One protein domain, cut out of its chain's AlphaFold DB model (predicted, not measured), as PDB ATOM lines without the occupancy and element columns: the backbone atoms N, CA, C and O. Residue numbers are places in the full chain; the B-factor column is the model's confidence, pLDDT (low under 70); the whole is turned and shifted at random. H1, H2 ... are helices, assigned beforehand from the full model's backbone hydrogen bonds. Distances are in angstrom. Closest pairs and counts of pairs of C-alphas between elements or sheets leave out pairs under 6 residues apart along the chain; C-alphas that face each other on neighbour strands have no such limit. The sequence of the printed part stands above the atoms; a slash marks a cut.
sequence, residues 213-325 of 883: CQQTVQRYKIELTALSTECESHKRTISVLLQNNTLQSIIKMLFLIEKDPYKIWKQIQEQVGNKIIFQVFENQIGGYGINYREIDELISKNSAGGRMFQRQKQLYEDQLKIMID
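AT A GLANCE: This is residues 213 to 325 of the 883 residues of an uncharacterized protein of Paramecium tetraurelia (UniProt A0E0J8). Two long helices, H1 and H5, reach out from the same side of a small, loosely joined head of three short helices, H2, H3 and H4, like the two prongs of an open fork. H1 runs toward the head and H5 runs away from it, with an open space between them; residues 213 to 240 and 293 to 325 stick out, and H5 has a kink on its way. The printed part has 113 residues with five named helices, in the order H1, H2, H3, H4, H5, and no named strand; its class is all helix. It is extended, with a radius of gyration of the C-alphas of 22.4 A, and flat, spanning 68 by 39 by 21 A.

HOW THE PARTS SIT: Begin with H1, residues 213 to 241, which touches no helix; its residues 213 to 240 stand free. Next comes H2, residues 247 to 257, only just apart from H1, with a closest distance of 8.0 A. H3, residues 261 to 272, touches H2 only at the corner by their link, and only just, with 3 pairs of C-alphas within 8 A. Look there at the closest C-alphas, those of Phe 255 and Pro 261, 5.8 A apart; H3 takes part with residues 261 to 264 alone. H2 and H3 run opposite ways at a shallow tilt of 34.6 degrees, only just short of steep. H4, residues 274 to 282, touches residues 265 to 269 of H3 alone; the closest C-alphas, those of Gln 269 and Ile 277, are 7.4 A apart. H3 and H4 run opposite ways at a steep tilt of 53 degrees. H5, residues 292 to 325, touches no helix and is apart from H1. In H1, H2, H3 and H4 every O i to N i+4 pair is within hydrogen-bond range; in H5 27 of 30 are.

IN THESE COORDINATES: Find C-alpha 213 at (139.094, 199.903, 126.331); from there H1 runs 42.7 A to C-alpha 241 at (139.438, 157.751, 119.828). H2 is 15.4 A long, H3 16.4 A and H4 12.0 A. From Tyr 292, H5 runs 47.5 A from first to last C-alpha, with a kink of 54 degrees near residue 303, and ends at C-alpha 325 at (112.784, 205.414, 145.727).

THE WHOLE: The two C-alphas farthest apart are those of Gln 271 and Asp 325, at 68.3 A. The printed part has no cut. The links from H1 to H2, H2 to H3 and H3 to H4 are tight, and that from H4 to H5, 9 residues, is short. The mean pLDDT of the printed part is 72.7; look for values under 70 at residue 234, residues 237 to 251, residue 253 and residues 293 to 312.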
ATOM      1  N   CYS A 213     138.825 200.580 127.601       77.00
ATOM      2  CA  CYS A 213     139.094 199.903 126.331       77.00
ATOM      3  C   CYS A 213     140.191 198.827 126.473       77.00
ATOM      4  O   CYS A 213     140.006 197.686 126.045       77.00
ATOM      5  N   GLN A 214     141.298 199.139 127.160       80.31
ATOM      6  CA  GLN A 214     142.368 198.172 127.442       80.31
ATOM      7  C   GLN A 214     141.876 196.962 128.257       80.31
ATOM      8  O   GLN A 214     142.219 195.827 127.922       80.31
ATOM      9  N   GLN A 215     141.039 197.177 129.277       82.00
ATOM     10  CA  GLN A 215     140.428 196.093 130.060       82.00
ATOM     11  C   GLN A 215     139.515 195.205 129.199       82.00
ATOM     12  O   GLN A 215     139.568 193.977 129.304       82.00
ATOM     13  N   THR A 216     138.714 195.795 128.306       75.81
ATOM     14  CA  THR A 216     137.863 195.043 127.368       75.81
ATOM     15  C   THR A 216     138.695 194.192 126.402       75.81
ATOM     16  O   THR A 216     138.395 193.013 126.212       75.81
ATOM     17  N   VAL A 217     139.783 194.739 125.850       82.25
ATOM     18  CA  VAL A 217     140.711 193.995 124.976       82.25
ATOM     19  C   VAL A 217     141.395 192.845 125.725       82.25
ATOM     20  O   VAL A 217     141.493 191.738 125.191       82.25
ATOM     21  N   GLN A 218     141.821 193.058 126.976       82.69
ATOM     22  CA  GLN A 218     142.387 191.989 127.808       82.69
ATOM     23  C   GLN A 218     141.375 190.866 128.075       82.69
ATOM     24  O   GLN A 218     141.732 189.694 127.953       82.69
ATOM     25  N   ARG A 219     140.111 191.204 128.367       83.94
ATOM     26  CA  ARG A 219     139.038 190.217 128.560       83.94
ATOM     27  C   ARG A 219     138.847 189.336 127.322       83.94
ATOM     28  O   ARG A 219     138.871 188.115 127.455       83.94
ATOM     29  N   TYR A 220     138.730 189.932 126.134       78.31
ATOM     30  CA  TYR A 220     138.592 189.158 124.895       78.31
ATOM     31  C   TYR A 220     139.822 188.294 124.600       78.31
ATOM     32  O   TYR A 220     139.676 187.171 124.124       78.31
ATOM     33  N   LYS A 221     141.036 188.758 124.930       84.81
ATOM     34  CA  LYS A 221     142.251 187.944 124.775       84.81
ATOM     35  C   LYS A 221     142.213 186.679 125.645       84.81
ATOM     36  O   LYS A 221     142.602 185.618 125.163       84.81
ATOM     37  N   ILE A 222     141.721 186.777 126.885       87.06
ATOM     38  CA  ILE A 222     141.558 185.631 127.797       87.06
ATOM     39  C   ILE A 222     140.527 184.636 127.240       87.06
ATOM     40  O   ILE A 222     140.792 183.434 127.180       87.06
ATOM     41  N   GLU A 223     139.381 185.134 126.775       83.19
ATOM     42  CA  GLU A 223     138.308 184.323 126.181       83.19
ATOM     43  C   GLU A 223     138.781 183.566 124.927       83.19
ATOM     44  O   GLU A 223     138.571 182.359 124.802       83.19
ATOM     45  N   LEU A 224     139.542 184.236 124.054       82.81
ATOM     46  CA  LEU A 224     140.139 183.636 122.857       82.81
ATOM     47  C   LEU A 224     141.174 182.551 123.223       82.81
ATOM     48  O   LEU A 224     141.204 181.490 122.595       82.81
ATOM     49  N   THR A 225     141.979 182.752 124.277       84.75
ATOM     50  CA  THR A 225     142.886 181.692 124.762       84.75
ATOM     51  C   THR A 225     142.145 180.483 125.334       84.75
ATOM     52  O   THR A 225     142.569 179.358 125.074       84.75
ATOM     53  N   ALA A 226     141.020 180.678 126.033       82.56
ATOM     54  CA  ALA A 226     140.213 179.575 126.558       82.56
ATOM     55  C   ALA A 226     139.615 178.717 125.425       82.56
ATOM     56  O   ALA A 226     139.808 177.499 125.412       82.56
ATOM     57  N   LEU A 227     139.010 179.354 124.415       77.56
ATOM     58  CA  LEU A 227     138.479 178.676 123.221       77.56
ATOM     59  C   LEU A 227     139.566 177.914 122.439       77.56
ATOM     60  O   LEU A 227     139.328 176.816 121.934       77.56
ATOM     61  N   SER A 228     140.787 178.460 122.378       85.44
ATOM     62  CA  SER A 228     141.934 177.777 121.766       85.44
ATOM     63  C   SER A 228     142.320 176.496 122.524       85.44
ATOM     64  O   SER A 228     142.526 175.446 121.911       85.44
ATOM     65  N   THR A 229     142.347 176.540 123.865       85.38
ATOM     66  CA  THR A 229     142.636 175.348 124.686       85.38
ATOM     67  C   THR A 229     141.533 174.288 124.619       85.38
ATOM     68  O   THR A 229     141.835 173.093 124.605       85.38
ATOM     69  N   GLU A 230     140.268 174.694 124.500       73.19
ATOM     70  CA  GLU A 230     139.136 173.784 124.293       73.19
ATOM     71  C   GLU A 230     139.259 173.043 122.949       73.19
ATOM     72  O   GLU A 230     139.186 171.809 122.914       73.19
ATOM     73  N   CYS A 231     139.586 173.768 121.870       77.25
ATOM     74  CA  CYS A 231     139.862 173.193 120.548       77.25
ATOM     75  C   CYS A 231     141.032 172.192 120.560       77.25
ATOM     76  O   CYS A 231     140.960 171.149 119.904       77.25
ATOM     77  N   GLU A 232     142.110 172.480 121.295       77.75
ATOM     78  CA  GLU A 232     143.205 171.523 121.509       77.75
ATOM     79  C   GLU A 232     142.741 170.270 122.260       77.75
ATOM     80  O   GLU A 232     143.123 169.158 121.880       77.75
ATOM     81  N   SER A 233     141.904 170.425 123.290       75.31
ATOM     82  CA  SER A 233     141.377 169.288 124.052       75.31
ATOM     83  C   SER A 233     140.580 168.342 123.148       75.31
ATOM     84  O   SER A 233     140.871 167.146 123.112       75.31
ATOM     85  N   HIS A 234     139.683 168.881 122.314       69.56
ATOM     86  CA  HIS A 234     138.872 168.092 121.388       69.56
ATOM     87  C   HIS A 234     139.719 167.392 120.321       69.56
ATOM     88  O   HIS A 234     139.485 166.217 120.035       69.56
ATOM     89  N   LYS A 235     140.756 168.055 119.784       72.50
ATOM     90  CA  LYS A 235     141.725 167.409 118.880       72.50
ATOM     91  C   LYS A 235     142.406 166.208 119.545       72.50
ATOM     92  O   LYS A 235     142.507 165.154 118.924       72.50
ATOM     93  N   ARG A 236     142.825 166.331 120.812       71.44
ATOM     94  CA  ARG A 236     143.430 165.216 121.566       71.44
ATOM     95  C   ARG A 236     142.426 164.087 121.811       71.44
ATOM     96  O   ARG A 236     142.787 162.928 121.626       71.44
ATOM     97  N   THR A 237     141.172 164.400 122.150       67.56
ATOM     98  CA  THR A 237     140.105 163.393 122.292       67.56
ATOM     99  C   THR A 237     139.897 162.612 120.992       67.56
ATOM    100  O   THR A 237     139.872 161.385 121.026       67.56
ATOM    101  N   ILE A 238     139.825 163.295 119.843       65.88
ATOM    102  CA  ILE A 238     139.690 162.659 118.522       65.88
ATOM    103  C   ILE A 238     140.883 161.734 118.228       65.88
ATOM    104  O   ILE A 238     140.680 160.587 117.834       65.88
ATOM    105  N   SER A 239     142.119 162.180 118.481       66.25
ATOM    106  CA  SER A 239     143.316 161.350 118.273       66.25
ATOM    107  C   SER A 239     143.338 160.084 119.139       66.25
ATOM    108  O   SER A 239     143.728 159.028 118.649       66.25
ATOM    109  N   VAL A 240     142.890 160.157 120.398       65.25
ATOM    110  CA  VAL A 240     142.789 158.984 121.291       65.25
ATOM    111  C   VAL A 240     141.676 158.027 120.842       65.25
ATOM    112  O   VAL A 240     141.839 156.808 120.919       65.25
ATOM    113  N   LEU A 241     140.557 158.555 120.336       58.19
ATOM    114  CA  LEU A 241     139.438 157.751 119.828       58.19
ATOM    115  C   LEU A 241     139.804 156.940 118.574       58.19
ATOM    116  O   LEU A 241     139.286 155.841 118.398       58.19
ATOM    117  N   LEU A 242     140.722 157.435 117.738       60.72
ATOM    118  CA  LEU A 242     141.190 156.740 116.530       60.72
ATOM    119  C   LEU A 242     142.108 155.530 116.806       60.72
ATOM    120  O   LEU A 242     142.388 154.769 115.883       60.72
ATOM    121  N   GLN A 243     142.591 155.341 118.041       62.50
ATOM    122  CA  GLN A 243     143.623 154.340 118.358       62.50
ATOM    123  C   GLN A 243     143.100 153.021 118.960       62.50
ATOM    124  O   GLN A 243     143.860 152.059 119.035       62.50
ATOM    125  N   ASN A 244     141.826 152.931 119.369       57.38
ATOM    126  CA  ASN A 244     141.287 151.762 120.085       57.38
ATOM    127  C   ASN A 244     140.100 151.108 119.355       57.38
ATOM    128  O   ASN A 244     138.985 151.624 119.404       57.38
ATOM    129  N   ASN A 245     140.312 149.921 118.770       57.84
ATOM    130  CA  ASN A 245     139.293 149.116 118.073       57.84
ATOM    131  C   ASN A 245     138.835 147.901 118.909       57.84
ATOM    132  O   ASN A 245     139.288 146.778 118.694       57.84
ATOM    133  N   THR A 246     137.910 148.103 119.849       63.38
ATOM    134  CA  THR A 246     137.184 147.017 120.535       63.38
ATOM    135  C   THR A 246     135.696 147.105 120.201       63.38
ATOM    136  O   THR A 246     135.197 148.182 119.893       63.38
ATOM    137  N   LEU A 247     134.935 146.006 120.295       58.22
ATOM    138  CA  LEU A 247     133.485 146.036 120.026       58.22
ATOM    139  C   LEU A 247     132.771 147.127 120.849       58.22
ATOM    140  O   LEU A 247     131.893 147.833 120.355       58.22
ATOM    141  N   GLN A 248     133.202 147.308 122.099       63.78
ATOM    142  CA  GLN A 248     132.660 148.324 122.992       63.78
ATOM    143  C   GLN A 248     133.096 149.751 122.613       63.78
ATOM    144  O   GLN A 248     132.315 150.675 122.830       63.78
ATOM    145  N   SER A 249     134.280 149.963 122.020       64.69
ATOM    146  CA  SER A 249     134.644 151.275 121.463       64.69
ATOM    147  C   SER A 249     133.913 151.567 120.151       64.69
ATOM    148  O   SER A 249     133.502 152.703 119.956       64.69
ATOM    149  N   ILE A 250     133.652 150.561 119.309       65.94
ATOM    150  CA  ILE A 250     132.891 150.703 118.053       65.94
ATOM    151  C   ILE A 250     131.434 151.108 118.332       65.94
ATOM    152  O   ILE A 250     130.915 152.018 117.689       65.94
ATOM    153  N   ILE A 251     130.781 150.510 119.337       69.56
ATOM    154  CA  ILE A 251     129.423 150.931 119.732       69.56
ATOM    155  C   ILE A 251     129.440 152.365 120.286       69.56
ATOM    156  O   ILE A 251     128.602 153.179 119.903       69.56
ATOM    157  N   LYS A 252     130.424 152.722 121.125       70.06
ATOM    158  CA  LYS A 252     130.589 154.108 121.607       70.06
ATOM    159  C   LYS A 252     130.907 155.091 120.469       70.06
ATOM    160  O   LYS A 252     130.458 156.229 120.511       70.06
ATOM    161  N   MET A 253     131.621 154.652 119.431       68.62
ATOM    162  CA  MET A 253     131.920 155.433 118.229       68.62
ATOM    163  C   MET A 253     130.655 155.705 117.404       68.62
ATOM    164  O   MET A 253     130.454 156.842 116.983       68.62
ATOM    165  N   LEU A 254     129.758 154.724 117.243       70.44
ATOM    166  CA  LEU A 254     128.446 154.939 116.616       70.44
ATOM    167  C   LEU A 254     127.664 156.050 117.339       70.44
ATOM    168  O   LEU A 254     127.201 156.989 116.693       70.44
ATOM    169  N   PHE A 255     127.609 156.004 118.675       76.88
ATOM    170  CA  PHE A 255     126.972 157.037 119.509       76.88
ATOM    171  C   PHE A 255     127.670 158.412 119.500       76.88
ATOM    172  O   PHE A 255     127.076 159.383 119.962       76.88
ATOM    173  N   LEU A 256     128.904 158.511 118.993       71.12
ATOM    174  CA  LEU A 256     129.633 159.775 118.814       71.12
ATOM    175  C   LEU A 256     129.509 160.350 117.392       71.12
ATOM    176  O   LEU A 256     129.746 161.542 117.202       71.12
ATOM    177  N   ILE A 257     129.169 159.522 116.397       72.62
ATOM    178  CA  ILE A 257     129.062 159.920 114.983       72.62
ATOM    179  C   ILE A 257     127.616 160.270 114.601       72.62
ATOM    180  O   ILE A 257     127.385 161.252 113.892       72.62
ATOM    181  N   GLU A 258     126.632 159.490 115.055       73.50
ATOM    182  CA  GLU A 258     125.222 159.748 114.753       73.50
ATOM    183  C   GLU A 258     124.683 160.891 115.628       73.50
ATOM    184  O   GLU A 258     124.713 160.823 116.854       73.50
ATOM    185  N   LYS A 259     124.130 161.934 114.995       70.56
ATOM    186  CA  LYS A 259     123.563 163.099 115.704       70.56
ATOM    187  C   LYS A 259     122.317 162.778 116.530       70.56
ATOM    188  O   LYS A 259     121.943 163.572 117.388       70.56
ATOM    189  N   ASP A 260     121.654 161.664 116.234       77.56
ATOM    190  CA  ASP A 260     120.453 161.205 116.918       77.56
ATOM    191  C   ASP A 260     120.692 159.838 117.596       77.56
ATOM    192  O   ASP A 260     120.506 158.789 116.965       77.56
ATOM    193  N   PRO A 261     121.083 159.816 118.887       74.12
ATOM    194  CA  PRO A 261     121.356 158.572 119.603       74.12
ATOM    195  C   PRO A 261     120.106 157.686 119.752       74.12
ATOM    196  O   PRO A 261     120.246 156.484 119.989       74.12
ATOM    197  N   TYR A 262     118.892 158.226 119.574       78.38
ATOM    198  CA  TYR A 262     117.658 157.440 119.638       78.38
ATOM    199  C   TYR A 262     117.595 156.367 118.542       78.38
ATOM    200  O   TYR A 262     117.126 155.261 118.807       78.38
ATOM    201  N   LYS A 263     118.122 156.632 117.336       79.50
ATOM    202  CA  LYS A 263     118.148 155.639 116.242       79.50
ATOM    203  C   LYS A 263     118.962 154.403 116.609       79.50
ATOM    204  O   LYS A 263     118.513 153.282 116.381       79.50
ATOM    205  N   ILE A 264     120.141 154.612 117.194       80.00
ATOM    206  CA  ILE A 264     121.041 153.529 117.606       80.00
ATOM    207  C   ILE A 264     120.410 152.761 118.770       80.00
ATOM    208  O   ILE A 264     120.359 151.533 118.741       80.00
ATOM    209  N   TRP A 265     119.850 153.471 119.757       83.19
ATOM    210  CA  TRP A 265     119.119 152.838 120.855       83.19
ATOM    211  C   TRP A 265     117.941 151.992 120.372       83.19
ATOM    212  O   TRP A 265     117.784 150.864 120.837       83.19
ATOM    213  N   LYS A 266     117.169 152.484 119.400       81.62
ATOM    214  CA  LYS A 266     116.066 151.747 118.779       81.62
ATOM    215  C   LYS A 266     116.549 150.489 118.049       81.62
ATOM    216  O   LYS A 266     115.956 149.434 118.233       81.62
ATOM    217  N   GLN A 267     117.652 150.551 117.301       78.44
ATOM    218  CA  GLN A 267     118.228 149.364 116.648       78.44
ATOM    219  C   GLN A 267     118.735 148.320 117.658       78.44
ATOM    220  O   GLN A 267     118.490 147.126 117.486       78.44
ATOM    221  N   ILE A 268     119.388 148.754 118.745       76.62
ATOM    222  CA  ILE A 268     119.801 147.865 119.846       76.62
ATOM    223  C   ILE A 268     118.567 147.227 120.509       76.62
ATOM    224  O   ILE A 268     118.569 146.027 120.794       76.62
ATOM    225  N   GLN A 269     117.499 148.007 120.704       79.19
ATOM    226  CA  GLN A 269     116.227 147.538 121.251       79.19
ATOM    227  C   GLN A 269     115.563 146.485 120.352       79.19
ATOM    228  O   GLN A 269     115.094 145.465 120.853       79.19
ATOM    229  N   GLU A 270     115.539 146.714 119.040       79.69
ATOM    230  CA  GLU A 270     114.929 145.814 118.058       79.69
ATOM    231  C   GLU A 270     115.706 144.495 117.908       79.69
ATOM    232  O   GLU A 270     115.083 143.451 117.727       79.69
ATOM    233  N   GLN A 271     117.042 144.508 118.030       77.19
ATOM    234  CA  GLN A 271     117.859 143.294 117.865       77.19
ATOM    235  C   GLN A 271     118.109 142.495 119.152       77.19
ATOM    236  O   GLN A 271     118.191 141.270 119.090       77.19
ATOM    237  N   VAL A 272     118.254 143.150 120.311       75.31
ATOM    238  CA  VAL A 272     118.648 142.480 121.576       75.31
ATOM    239  C   VAL A 272     117.622 142.677 122.703       75.31
ATOM    240  O   VAL A 272     117.729 142.082 123.781       75.31
ATOM    241  N   GLY A 273     116.582 143.478 122.463       74.69
ATOM    242  CA  GLY A 273     115.563 143.807 123.452       74.69
ATOM    243  C   GLY A 273     116.064 144.751 124.547       74.69
ATOM    244  O   GLY A 273     117.219 145.178 124.596       74.69
ATOM    245  N   ASN A 274     115.180 145.051 125.499       77.62
ATOM    246  CA  ASN A 274     115.449 146.038 126.550       77.62
ATOM    247  C   ASN A 274     116.558 145.625 127.543       77.62
ATOM    248  O   ASN A 274     116.962 146.450 128.355       77.62
ATOM    249  N   LYS A 275     117.061 144.379 127.516       78.25
ATOM    250  CA  LYS A 275     118.026 143.868 128.512       78.25
ATOM    251  C   LYS A 275     119.323 144.681 128.553       78.25
ATOM    252  O   LYS A 275     119.762 145.060 129.632       78.25
ATOM    253  N   ILE A 276     119.898 144.995 127.387       74.69
ATOM    254  CA  ILE A 276     121.108 145.832 127.297       74.69
ATOM    255  C   ILE A 276     120.807 147.274 127.721       74.69
ATOM    256  O   ILE A 276     121.637 147.904 128.368       74.69
ATOM    257  N   ILE A 277     119.613 147.785 127.406       76.38
ATOM    258  CA  ILE A 277     119.185 149.136 127.795       76.38
ATOM    259  C   ILE A 277     119.150 149.241 129.323       76.38
ATOM    260  O   ILE A 277     119.832 150.096 129.884       76.38
ATOM    261  N   PHE A 278     118.444 148.331 130.002       77.94
ATOM    262  CA  PHE A 278     118.419 148.285 131.466       77.94
ATOM    263  C   PHE A 278     119.826 148.132 132.049       77.94
ATOM    264  O   PHE A 278     120.205 148.934 132.894       77.94
ATOM    265  N   GLN A 279     120.650 147.219 131.525       79.31
ATOM    266  CA  GLN A 279     122.027 147.042 131.998       79.31
ATOM    267  C   GLN A 279     122.880 148.319 131.873       79.31
ATOM    268  O   GLN A 279     123.670 148.611 132.773       79.31
ATOM    269  N   VAL A 280     122.740 149.090 130.789       76.94
ATOM    270  CA  VAL A 280     123.474 150.353 130.599       76.94
ATOM    271  C   VAL A 280     122.944 151.457 131.520       76.94
ATOM    272  O   VAL A 280     123.747 152.196 132.086       76.94
ATOM    273  N   PHE A 281     121.627 151.560 131.719       75.56
ATOM    274  CA  PHE A 281     121.028 152.546 132.629       75.56
ATOM    275  C   PHE A 281     121.294 152.238 134.112       75.56
ATOM    276  O   PHE A 281     121.712 153.138 134.837       75.56
ATOM    277  N   GLU A 282     121.111 150.992 134.558       77.38
ATOM    278  CA  GLU A 282     121.315 150.562 135.953       77.38
ATOM    279  C   GLU A 282     122.773 150.710 136.399       77.38
ATOM    280  O   GLU A 282     123.038 151.195 137.494       77.38
ATOM    281  N   ASN A 283     123.725 150.350 135.532       77.94
ATOM    282  CA  ASN A 283     125.160 150.460 135.818       77.94
ATOM    283  C   ASN A 283     125.768 151.799 135.346       77.94
ATOM    284  O   ASN A 283     126.991 151.933 135.323       77.94
ATOM    285  N   GLN A 284     124.933 152.763 134.927       74.62
ATOM    286  CA  GLN A 284     125.313 154.106 134.455       74.62
ATOM    287  C   GLN A 284     126.502 154.121 133.469       74.62
ATOM    288  O   GLN A 284     127.444 154.908 133.587       74.62
ATOM    289  N   ILE A 285     126.498 153.208 132.492       75.62
ATOM    290  CA  ILE A 285     127.690 152.937 131.679       75.62
ATOM    291  C   ILE A 285     127.918 154.069 130.663       75.62
ATOM    292  O   ILE A 285     127.202 154.210 129.672       75.62
ATOM    293  N   GLY A 286     128.973 154.856 130.874       71.69
ATOM    294  CA  GLY A 286     129.315 155.997 130.022       71.69
ATOM    295  C   GLY A 286     129.721 155.633 128.583       71.69
ATOM    296  O   GLY A 286     130.424 154.645 128.334       71.69
ATOM    297  N   GLY A 287     129.333 156.490 127.633       71.00
ATOM    298  CA  GLY A 287     129.708 156.422 126.211       71.00
ATOM    299  C   GLY A 287     128.603 155.971 125.247       71.00
ATOM    300  O   GLY A 287     128.824 155.991 124.044       71.00
ATOM    301  N   TYR A 288     127.418 155.604 125.740       77.81
ATOM    302  CA  TYR A 288     126.278 155.165 124.916       77.81
ATOM    303  C   TYR A 288     125.270 156.302 124.632       77.81
ATOM    304  O   TYR A 288     124.057 156.121 124.714       77.81
ATOM    305  N   GLY A 289     125.764 157.522 124.391       70.50
ATOM    306  CA  GLY A 289     124.929 158.699 124.094       70.50
ATOM    307  C   GLY A 289     124.032 159.212 125.236       70.50
ATOM    308  O   GLY A 289     123.296 160.171 125.031       70.50
ATOM    309  N   ILE A 290     124.077 158.609 126.430       76.00
ATOM    310  CA  ILE A 290     123.315 159.050 127.610       76.00
ATOM    311  C   ILE A 290     124.172 160.012 128.438       76.00
ATOM    312  O   ILE A 290     125.218 159.623 128.965       76.00
ATOM    313  N   ASN A 291     123.719 161.258 128.592       73.50
ATOM    314  CA  ASN A 291     124.347 162.223 129.490       73.50
ATOM    315  C   ASN A 291     123.741 162.121 130.901       73.50
ATOM    316  O   ASN A 291     122.835 162.870 131.265       73.50
ATOM    317  N   TYR A 292     124.253 161.191 131.713       73.81
ATOM    318  CA  TYR A 292     123.808 161.005 133.103       73.81
ATOM    319  C   TYR A 292     123.926 162.289 133.934       73.81
ATOM    320  O   TYR A 292     123.037 162.584 134.726       73.81
ATOM    321  N   ARG A 293     124.941 163.125 133.674       68.88
ATOM    322  CA  ARG A 293     125.092 164.420 134.345       68.88
ATOM    323  C   ARG A 293     123.953 165.384 134.013       68.88
ATOM    324  O   ARG A 293     123.513 166.092 134.905       68.88
ATOM    325  N   GLU A 294     123.445 165.413 132.782       64.31
ATOM    326  CA  GLU A 294     122.246 166.206 132.452       64.31
ATOM    327  C   GLU A 294     120.989 165.669 133.138       64.31
ATOM    328  O   GLU A 294     120.156 166.465 133.565       64.31
ATOM    329  N   ILE A 295     120.858 164.346 133.277       62.91
ATOM    330  CA  ILE A 295     119.732 163.702 133.969       62.91
ATOM    331  C   ILE A 295     119.770 164.037 135.470       62.91
ATOM    332  O   ILE A 295     118.778 164.521 136.017       62.91
ATOM    333  N   ASP A 296     120.926 163.888 136.116       58.59
ATOM    334  CA  ASP A 296     121.136 164.240 137.524       58.59
ATOM    335  C   ASP A 296     121.032 165.757 137.758       58.59
ATOM    336  O   ASP A 296     120.466 166.212 138.761       58.59
ATOM    337  N   GLU A 297     121.506 166.577 136.814       59.44
ATOM    338  CA  GLU A 297     121.300 168.025 136.833       59.44
ATOM    339  C   GLU A 297     119.820 168.391 136.635       59.44
ATOM    340  O   GLU A 297     119.357 169.311 137.298       59.44
ATOM    341  N   LEU A 298     119.040 167.691 135.807       57.88
ATOM    342  CA  LEU A 298     117.587 167.897 135.674       57.88
ATOM    343  C   LEU A 298     116.840 167.542 136.968       57.88
ATOM    344  O   LEU A 298     116.005 168.323 137.437       57.88
ATOM    345  N   ILE A 299     117.179 166.401 137.572       57.97
ATOM    346  CA  ILE A 299     116.592 165.924 138.831       57.97
ATOM    347  C   ILE A 299     116.917 166.898 139.980       57.97
ATOM    348  O   ILE A 299     116.026 167.274 140.747       57.97
ATOM    349  N   SER A 300     118.157 167.388 140.069       53.53
ATOM    350  CA  SER A 300     118.577 168.339 141.112       53.53
ATOM    351  C   SER A 300     118.110 169.785 140.861       53.53
ATOM    352  O   SER A 300     117.646 170.453 141.799       53.53
ATOM    353  N   LYS A 301     118.129 170.277 139.610       55.25
ATOM    354  CA  LYS A 301     117.651 171.628 139.239       55.25
ATOM    355  C   LYS A 301     116.168 171.825 139.546       55.25
ATOM    356  O   LYS A 301     115.790 172.944 139.886       55.25
ATOM    357  N   ASN A 302     115.343 170.778 139.523       60.31
ATOM    358  CA  ASN A 302     113.906 170.908 139.795       60.31
ATOM    359  C   ASN A 302     113.578 171.379 141.233       60.31
ATOM    360  O   ASN A 302     112.560 172.034 141.441       60.31
ATOM    361  N   SER A 303     114.445 171.120 142.228       53.88
ATOM    362  CA  SER A 303     114.225 171.553 143.629       53.88
ATOM    363  C   SER A 303     115.135 172.702 144.101       53.88
ATOM    364  O   SER A 303     114.788 173.435 145.039       53.88
ATOM    365  N   ALA A 304     116.292 172.882 143.454       55.59
ATOM    366  CA  ALA A 304     117.214 173.988 143.712       55.59
ATOM    367  C   ALA A 304     116.879 175.230 142.864       55.59
ATOM    368  O   ALA A 304     116.894 176.352 143.374       55.59
ATOM    369  N   GLY A 305     116.505 175.036 141.595       57.38
ATOM    370  CA  GLY A 305     116.202 176.104 140.639       57.38
ATOM    371  C   GLY A 305     115.017 176.970 141.058       57.38
ATOM    372  O   GLY A 305     115.103 178.189 140.962       57.38
ATOM    373  N   GLY A 306     113.958 176.381 141.627       61.28
ATOM    374  CA  GLY A 306     112.818 177.143 142.160       61.28
ATOM    375  C   GLY A 306     113.207 178.106 143.292       61.28
ATOM    376  O   GLY A 306     112.765 179.254 143.308       61.28
ATOM    377  N   ARG A 307     114.102 177.676 144.195       56.81
ATOM    378  CA  ARG A 307     114.625 178.513 145.292       56.81
ATOM    379  C   ARG A 307     115.587 179.589 144.783       56.81
ATOM    380  O   ARG A 307     115.536 180.724 145.251       56.81
ATOM    381  N   MET A 308     116.429 179.251 143.807       56.78
ATOM    382  CA  MET A 308     117.353 180.192 143.161       56.78
ATOM    383  C   MET A 308     116.581 181.283 142.396       56.78
ATOM    384  O   MET A 308     116.841 182.468 142.588       56.78
ATOM    385  N   PHE A 309     115.546 180.896 141.642       66.44
ATOM    386  CA  PHE A 309     114.639 181.808 140.940       66.44
ATOM    387  C   PHE A 309     113.870 182.725 141.898       66.44
ATOM    388  O   PHE A 309     113.825 183.931 141.671       66.44
ATOM    389  N   GLN A 310     113.306 182.198 142.995       66.56
ATOM    390  CA  GLN A 310     112.651 183.036 144.010       66.56
ATOM    391  C   GLN A 310     113.624 184.048 144.632       66.56
ATOM    392  O   GLN A 310     113.277 185.220 144.757       66.56
ATOM    393  N   ARG A 311     114.862 183.634 144.941       67.12
ATOM    394  CA  ARG A 311     115.902 184.525 145.481       67.12
ATOM    395  C   ARG A 311     116.335 185.606 144.482       67.12
ATOM    396  O   ARG A 311     116.497 186.755 144.880       67.12
ATOM    397  N   GLN A 312     116.499 185.264 143.202       62.31
ATOM    398  CA  GLN A 312     116.788 186.244 142.145       62.31
ATOM    399  C   GLN A 312     115.620 187.208 141.925       62.31
ATOM    400  O   GLN A 312     115.842 188.412 141.846       62.31
ATOM    401  N   LYS A 313     114.381 186.704 141.882       75.25
ATOM    402  CA  LYS A 313     113.177 187.535 141.777       75.25
ATOM    403  C   LYS A 313     113.118 188.563 142.907       75.25
ATOM    404  O   LYS A 313     112.902 189.736 142.634       75.25
ATOM    405  N   GLN A 314     113.363 188.131 144.143       76.00
ATOM    406  CA  GLN A 314     113.342 189.001 145.316       76.00
ATOM    407  C   GLN A 314     114.456 190.063 145.263       76.00
ATOM    408  O   GLN A 314     114.177 191.236 145.470       76.00
ATOM    409  N   LEU A 315     115.678 189.687 144.853       77.06
ATOM    410  CA  LEU A 315     116.772 190.640 144.601       77.06
ATOM    411  C   LEU A 315     116.428 191.687 143.530       77.06
ATOM    412  O   LEU A 315     116.758 192.858 143.702       77.06
ATOM    413  N   TYR A 316     115.765 191.294 142.438       77.25
ATOM    414  CA  TYR A 316     115.321 192.241 141.410       77.25
ATOM    415  C   TYR A 316     114.166 193.134 141.884       77.25
ATOM    416  O   TYR A 316     114.118 194.300 141.503       77.25
ATOM    417  N   GLU A 317     113.256 192.624 142.718       80.12
ATOM    418  CA  GLU A 317     112.192 193.426 143.336       80.12
ATOM    419  C   GLU A 317     112.774 194.462 144.318       80.12
ATOM    420  O   GLU A 317     112.369 195.624 144.274       80.12
ATOM    421  N   ASP A 318     113.786 194.094 145.111       83.69
ATOM    422  CA  ASP A 318     114.495 195.018 146.009       83.69
ATOM    423  C   ASP A 318     115.306 196.073 145.230       83.69
ATOM    424  O   ASP A 318     115.225 197.264 145.536       83.69
ATOM    425  N   GLN A 319     116.034 195.677 144.176       78.50
ATOM    426  CA  GLN A 319     116.765 196.612 143.302       78.50
ATOM    427  C   GLN A 319     115.829 197.590 142.584       78.50
ATOM    428  O   GLN A 319     116.109 198.788 142.528       78.50
ATOM    429  N   LEU A 320     114.703 197.098 142.056       79.62
ATOM    430  CA  LEU A 320     113.696 197.939 141.412       79.62
ATOM    431  C   LEU A 320     113.087 198.932 142.406       79.62
ATOM    432  O   LEU A 320     112.867 200.086 142.048       79.62
ATOM    433  N   LYS A 321     112.842 198.501 143.650       86.50
ATOM    434  CA  LYS A 321     112.343 199.381 144.707       86.50
ATOM    435  C   LYS A 321     113.337 200.502 145.022       86.50
ATOM    436  O   LYS A 321     112.934 201.658 144.989       86.50
ATOM    437  N   ILE A 322     114.616 200.178 145.242       85.44
ATOM    438  CA  ILE A 322     115.670 201.181 145.487       85.44
ATOM    439  C   ILE A 322     115.720 202.193 144.336       85.44
ATOM    440  O   ILE A 322     115.666 203.394 144.576       85.44
ATOM    441  N   MET A 323     115.711 201.721 143.084       81.31
ATOM    442  CA  MET A 323     115.722 202.599 141.911       81.31
ATOM    443  C   MET A 323     114.466 203.489 141.823       81.31
ATOM    444  O   MET A 323     114.547 204.627 141.365       81.31
ATOM    445  N   ILE A 324     113.291 203.002 142.235       84.00
ATOM    446  CA  ILE A 324     112.062 203.811 142.293       84.00
ATOM    447  C   ILE A 324     112.171 204.876 143.392       84.00
ATOM    448  O   ILE A 324     111.870 206.037 143.118       84.00
ATOM    449  N   ASP A 325     112.630 204.504 144.587       86.06
ATOM    450  CA  ASP A 325     112.784 205.414 145.727       86.06
ATOM    451  C   ASP A 325     113.816 206.528 145.407       86.06
ATOM    452  O   ASP A 325     113.534 207.710 145.614       86.06
TER     453      ASP A 325